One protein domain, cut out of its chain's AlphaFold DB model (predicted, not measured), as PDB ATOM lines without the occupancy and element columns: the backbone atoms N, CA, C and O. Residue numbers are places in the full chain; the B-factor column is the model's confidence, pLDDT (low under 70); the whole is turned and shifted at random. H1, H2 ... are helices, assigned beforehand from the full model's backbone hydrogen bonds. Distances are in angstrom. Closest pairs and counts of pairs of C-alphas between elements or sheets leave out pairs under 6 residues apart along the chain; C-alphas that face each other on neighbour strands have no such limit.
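Overview. This is residues 94 to 141 of the 259 residues of the protein "DUF4218 domain-containing protein" of Chenopodium quinoa (UniProt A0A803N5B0). Two helices meet as an uneven L: a short helix, H1, stands about perpendicular to one end region of a long straight helix, H2, whose far part, residues 123 to 139, sticks out alone. The printed part has 48 residues, with two named helices in the order H1, H2 and no named strand, and is all helix. It is extended, with a radius of gyration of the C-alphas of 15.0 A, and spans 50 by 20 by 11 A.

Along the chain. Find C-alpha 94 at (187.881, 249.056, 203.941); from there H1 runs through residues 94 to 103, 14.5 A long. After a short link of 7 residues, look for C-alpha 111 at (178.301, 257.950, 214.399), where H2, residues 111 to 139, begins; it runs 41.9 A to C-alpha 139 at (156.365, 231.640, 190.232).

Arrangement. H1 and H2 touch, H2 with residues 115 to 119 alone; the closest C-alphas, of Met 101 and Met 115, are 5.6 A apart. Their lines are about perpendicular, at 87 degrees. In H2 every O i to N i+4 pair is within hydrogen-bond range; in H1, 5 of 6 are.

Size, cuts and confidence. The two C-alphas farthest apart, of Ala 109 and Lys 141, are 50.3 A apart. Residues 123 to 141 stand free. The printed part has no cut. Look at the B-factor column: residue 94 and residues 135 to 141 are under 70.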
ATOM      1  N   ILE A  94     188.312 248.429 202.691       67.50
ATOM      2  CA  ILE A  94     187.881 249.056 203.941       67.50
ATOM      3  C   ILE A  94     187.475 250.519 203.692       67.50
ATOM      4  O   ILE A  94     186.389 250.913 204.089       67.50
ATOM      5  N   GLU A  95     188.267 251.308 202.964       76.31
ATOM      6  CA  GLU A  95     187.989 252.705 202.604       76.31
ATOM      7  C   GLU A  95     186.678 252.851 201.830       76.31
ATOM      8  O   GLU A  95     185.922 253.787 202.085       76.31
ATOM      9  N   ARG A  96     186.382 251.944 200.886       79.56
ATOM     10  CA  ARG A  96     185.102 251.972 200.166       79.56
ATOM     11  C   ARG A  96     183.932 251.651 201.080       79.56
ATOM     12  O   ARG A  96     182.934 252.362 201.011       79.56
ATOM     13  N   ASN A  97     184.066 250.636 201.929       78.94
ATOM     14  CA  ASN A  97     183.027 250.298 202.897       78.94
ATOM     15  C   ASN A  97     182.792 251.463 203.870       78.94
ATOM     16  O   ASN A  97     181.654 251.860 204.091       78.94
ATOM     17  N   LEU A  98     183.860 252.077 204.386       80.94
ATOM     18  CA  LEU A  98     183.784 253.258 205.248       80.94
ATOM     19  C   LEU A  98     183.149 254.451 204.527       80.94
ATOM     20  O   LEU A  98     182.343 255.162 205.118       80.94
ATOM     21  N   HIS A  99     183.474 254.671 203.250       83.50
ATOM     22  CA  HIS A  99     182.850 255.723 202.453       83.50
ATOM     23  C   HIS A  99     181.346 255.495 202.266       83.50
ATOM     24  O   HIS A  99     180.583 256.451 202.348       83.50
ATOM     25  N   GLU A 100     180.924 254.255 202.016       83.38
ATOM     26  CA  GLU A 100     179.512 253.905 201.862       83.38
ATOM     27  C   GLU A 100     178.748 254.058 203.179       83.38
ATOM     28  O   GLU A 100     177.732 254.745 203.207       83.38
ATOM     29  N   MET A 101     179.275 253.522 204.281       81.50
ATOM     30  CA  MET A 101     178.652 253.667 205.601       81.50
ATOM     31  C   MET A 101     178.612 255.130 206.064       81.50
ATOM     32  O   MET A 101     177.677 255.541 206.742       81.50
ATOM     33  N   LYS A 102     179.581 255.960 205.656       86.06
ATOM     34  CA  LYS A 102     179.560 257.405 205.928       86.06
ATOM     35  C   LYS A 102     178.337 258.101 205.316       86.06
ATOM     36  O   LYS A 102     177.894 259.107 205.862       86.06
ATOM     37  N   GLN A 103     177.800 257.599 204.202       86.19
ATOM     38  CA  GLN A 103     176.585 258.152 203.586       86.19
ATOM     39  C   GLN A 103     175.327 257.838 204.406       86.19
ATOM     40  O   GLN A 103     174.333 258.546 204.282       86.19
ATOM     41  N   ASP A 104     175.394 256.824 205.269       84.56
ATOM     42  CA  ASP A 104     174.278 256.362 206.095       84.56
ATOM     43  C   ASP A 104     174.227 257.044 207.475       84.56
ATOM     44  O   ASP A 104     173.358 256.748 208.294       84.56
ATOM     45  N   VAL A 105     175.150 257.971 207.748       88.50
ATOM     46  CA  VAL A 105     175.191 258.725 209.005       88.50
ATOM     47  C   VAL A 105     174.074 259.770 209.017       88.50
ATOM     48  O   VAL A 105     174.197 260.842 208.426       88.50
ATOM     49  N   GLN A 106     173.005 259.474 209.746       85.56
ATOM     50  CA  GLN A 106     171.894 260.382 210.026       85.56
ATOM     51  C   GLN A 106     172.085 261.115 211.360       85.56
ATOM     52  O   GLN A 106     171.788 262.304 211.458       85.56
ATOM     53  N   ASN A 107     172.653 260.446 212.371       89.44
ATOM     54  CA  ASN A 107     172.939 261.043 213.676       89.44
ATOM     55  C   ASN A 107     174.450 261.258 213.885       89.44
ATOM     56  O   ASN A 107     175.201 260.319 214.149       89.44
ATOM     57  N   LYS A 108     174.896 262.520 213.825       88.62
ATOM     58  CA  LYS A 108     176.311 262.892 214.025       88.62
ATOM     59  C   LYS A 108     176.783 262.795 215.480       88.62
ATOM     60  O   LYS A 108     177.984 262.693 215.698       88.62
ATOM     61  N   ALA A 109     175.873 262.804 216.458       87.31
ATOM     62  CA  ALA A 109     176.214 262.640 217.873       87.31
ATOM     63  C   ALA A 109     176.541 261.177 218.230       87.31
ATOM     64  O   ALA A 109     177.221 260.920 219.218       87.31
ATOM     65  N   ARG A 110     176.077 260.213 217.419       88.50
ATOM     66  CA  ARG A 110     176.349 258.773 217.574       88.50
ATOM     67  C   ARG A 110     176.650 258.130 216.222       88.50
ATOM     68  O   ARG A 110     175.814 257.436 215.645       88.50
ATOM     69  N   LEU A 111     177.867 258.362 215.736       86.69
ATOM     70  CA  LEU A 111     178.301 257.950 214.399       86.69
ATOM     71  C   LEU A 111     178.190 256.435 214.182       86.69
ATOM     72  O   LEU A 111     177.558 256.001 213.225       86.69
ATOM     73  N   GLU A 112     178.744 255.631 215.090       85.06
ATOM     74  CA  GLU A 112     178.780 254.168 214.941       85.06
ATOM     75  C   GLU A 112     177.381 253.543 214.967       85.06
ATOM     76  O   GLU A 112     177.056 252.712 214.120       85.06
ATOM     77  N   GLY A 113     176.526 253.998 215.890       89.81
ATOM     78  CA  GLY A 113     175.139 253.540 215.985       89.81
ATOM     79  C   GLY A 113     174.339 253.874 214.728       89.81
ATOM     80  O   GLY A 113     173.667 253.003 214.178       89.81
ATOM     81  N   SER A 114     174.486 255.100 214.219       89.75
ATOM     82  CA  SER A 114     173.807 255.529 212.995       89.75
ATOM     83  C   SER A 114     174.274 254.748 211.761       89.75
ATOM     84  O   SER A 114     173.451 254.379 210.928       89.75
ATOM     85  N   MET A 115     175.575 254.465 211.647       88.75
ATOM     86  CA  MET A 115     176.119 253.649 210.555       88.75
ATOM     87  C   MET A 115     175.596 252.210 210.617       88.75
ATOM     88  O   MET A 115     175.209 251.646 209.593       88.75
ATOM     89  N   ALA A 116     175.563 251.615 211.812       87.56
ATOM     90  CA  ALA A 116     175.073 250.255 212.009       87.56
ATOM     91  C   ALA A 116     173.584 250.124 211.656       87.56
ATOM     92  O   ALA A 116     173.174 249.134 211.048       87.56
ATOM     93  N   GLU A 117     172.774 251.120 212.006       87.62
ATOM     94  CA  GLU A 117     171.353 251.165 211.666       87.62
ATOM     95  C   GLU A 117     171.125 251.259 210.153       87.62
ATOM     96  O   GLU A 117     170.378 250.456 209.586       87.62
ATOM     97  N   GLY A 118     171.837 252.161 209.472       88.69
ATOM     98  CA  GLY A 118     171.755 252.287 208.018       88.69
ATOM     99  C   GLY A 118     172.192 251.019 207.278       88.69
ATOM    100  O   GLY A 118     171.536 250.597 206.322       88.69
ATOM    101  N   TYR A 119     173.237 250.345 207.766       88.31
ATOM    102  CA  TYR A 119     173.663 249.054 207.222       88.31
ATOM    103  C   TYR A 119     172.592 247.967 207.399       88.31
ATOM    104  O   TYR A 119     172.279 247.252 206.445       88.31
ATOM    105  N   LYS A 120     171.977 247.867 208.589       87.44
ATOM    106  CA  LYS A 120     170.868 246.928 208.841       87.44
ATOM    107  C   LYS A 120     169.709 247.170 207.874       87.44
ATOM    108  O   LYS A 120     169.226 246.220 207.260       87.44
ATOM    109  N   ALA A 121     169.302 248.424 207.687       89.12
ATOM    110  CA  ALA A 121     168.230 248.774 206.760       89.12
ATOM    111  C   ALA A 121     168.560 248.356 205.315       89.12
ATOM    112  O   ALA A 121     167.733 247.730 204.644       89.12
ATOM    113  N   LYS A 122     169.788 248.625 204.846       88.88
ATOM    114  CA  LYS A 122     170.258 248.213 203.512       88.88
ATOM    115  C   LYS A 122     170.232 246.698 203.322       88.88
ATOM    116  O   LYS A 122     169.749 246.232 202.288       88.88
ATOM    117  N   GLU A 123     170.714 245.928 204.296       88.81
ATOM    118  CA  GLU A 123     170.707 244.465 204.214       88.81
ATOM    119  C   GLU A 123     169.290 243.889 204.247       88.81
ATOM    120  O   GLU A 123     168.991 242.998 203.451       88.81
ATOM    121  N   CYS A 124     168.382 244.435 205.061       91.44
ATOM    122  CA  CYS A 124     166.972 244.034 205.058       91.44
ATOM    123  C   CYS A 124     166.329 244.244 203.681       91.44
ATOM    124  O   CYS A 124     165.718 243.328 203.128       91.44
ATOM    125  N   VAL A 125     166.523 245.418 203.073       88.62
ATOM    126  CA  VAL A 125     166.001 245.713 201.728       88.62
ATOM    127  C   VAL A 125     166.637 244.798 200.681       88.62
ATOM    128  O   VAL A 125     165.943 244.264 199.812       88.62
ATOM    129  N   ALA A 126     167.947 244.565 200.760       88.94
ATOM    130  CA  ALA A 126     168.649 243.680 199.840       88.94
ATOM    131  C   ALA A 126     168.201 242.217 199.989       88.94
ATOM    132  O   ALA A 126     168.069 241.507 198.988       88.94
ATOM    133  N   PHE A 127     167.950 241.756 201.214       91.88
ATOM    134  CA  PHE A 127     167.394 240.440 201.505       91.88
ATOM    135  C   PHE A 127     165.993 240.300 200.913       91.88
ATOM    136  O   PHE A 127     165.768 239.380 200.130       91.88
ATOM    137  N   ILE A 128     165.094 241.247 201.191       90.44
ATOM    138  CA  ILE A 128     163.724 241.243 200.662       90.44
ATOM    139  C   ILE A 128     163.748 241.256 199.129       90.44
ATOM    140  O   ILE A 128     163.085 240.440 198.494       90.44
ATOM    141  N   ALA A 129     164.581 242.091 198.505       86.50
ATOM    142  CA  ALA A 129     164.719 242.126 197.051       86.50
ATOM    143  C   ALA A 129     165.213 240.787 196.467       86.50
ATOM    144  O   ALA A 129     164.754 240.358 195.404       86.50
ATOM    145  N   ARG A 130     166.145 240.102 197.145       90.75
ATOM    146  CA  ARG A 130     166.623 238.769 196.735       90.75
ATOM    147  C   ARG A 130     165.555 237.698 196.945       90.75
ATOM    148  O   ARG A 130     165.383 236.860 196.060       90.75
ATOM    149  N   PHE A 131     164.844 237.741 198.068       88.06
ATOM    150  CA  PHE A 131     163.753 236.830 198.402       88.06
ATOM    151  C   PHE A 131     162.616 236.945 197.383       88.06
ATOM    152  O   PHE A 131     162.246 235.947 196.771       88.06
ATOM    153  N   LEU A 132     162.166 238.167 197.088       89.50
ATOM    154  CA  LEU A 132     161.141 238.432 196.077       89.50
ATOM    155  C   LEU A 132     161.590 238.012 194.673       89.50
ATOM    156  O   LEU A 132     160.830 237.430 193.912       89.50
ATOM    157  N   LYS A 133     162.863 238.215 194.319       84.75
ATOM    158  CA  LYS A 133     163.391 237.745 193.028       84.75
ATOM    159  C   LYS A 133     163.456 236.215 192.934       84.75
ATOM    160  O   LYS A 133     163.323 235.659 191.841       84.75
ATOM    161  N   ARG A 134     163.694 235.529 194.056       76.62
ATOM    162  CA  ARG A 134     163.689 234.063 194.162       76.62
ATOM    163  C   ARG A 134     162.264 233.523 194.057       76.62
ATOM    164  O   ARG A 134     162.064 232.569 193.312       76.62
ATOM    165  N   SER A 135     161.299 234.155 194.729       65.50
ATOM    166  CA  SER A 135     159.887 233.782 194.635       65.50
ATOM    167  C   SER A 135     159.321 234.079 193.246       65.50
ATOM    168  O   SER A 135     158.676 233.209 192.682       65.50
ATOM    169  N   SER A 136     159.677 235.192 192.593       60.00
ATOM    170  CA  SER A 136     159.289 235.441 191.194       60.00
ATOM    171  C   SER A 136     159.865 234.416 190.209       60.00
ATOM    172  O   SER A 136     159.191 234.074 189.248       60.00
ATOM    173  N   LYS A 137     161.077 233.882 190.437       56.28
ATOM    174  CA  LYS A 137     161.629 232.771 189.631       56.28
ATOM    175  C   LYS A 137     160.983 231.414 189.928       56.28
ATOM    176  O   LYS A 137     161.000 230.543 189.064       56.28
ATOM    177  N   ALA A 138     160.464 231.219 191.139       53.91
ATOM    178  CA  ALA A 138     159.666 230.044 191.483       53.91
ATOM    179  C   ALA A 138     158.253 230.138 190.875       53.91
ATOM    180  O   ALA A 138     157.731 229.141 190.393       53.91
ATOM    181  N   ILE A 139     157.687 231.347 190.807       50.72
ATOM    182  CA  ILE A 139     156.365 231.640 190.232       50.72
ATOM    183  C   ILE A 139     156.413 231.703 188.693       50.72
ATOM    184  O   ILE A 139     155.453 231.316 188.036       50.72
ATOM    185  N   SER A 140     157.540 232.081 188.077       44.19
ATOM    186  CA  SER A 140     157.699 232.076 186.610       44.19
ATOM    187  C   SER A 140     157.856 230.678 185.996       44.19
ATOM    188  O   SER A 140     158.048 230.573 184.790       44.19
ATOM    189  N   LYS A 141     157.815 229.604 186.799       44.06
ATOM    190  CA  LYS A 141     157.551 228.245 186.295       44.06
ATOM    191  C   LYS A 141     156.053 227.942 186.170       44.06
ATOM    192  O   LYS A 141     155.719 226.873 185.679       44.06
TER     193      LYS A 141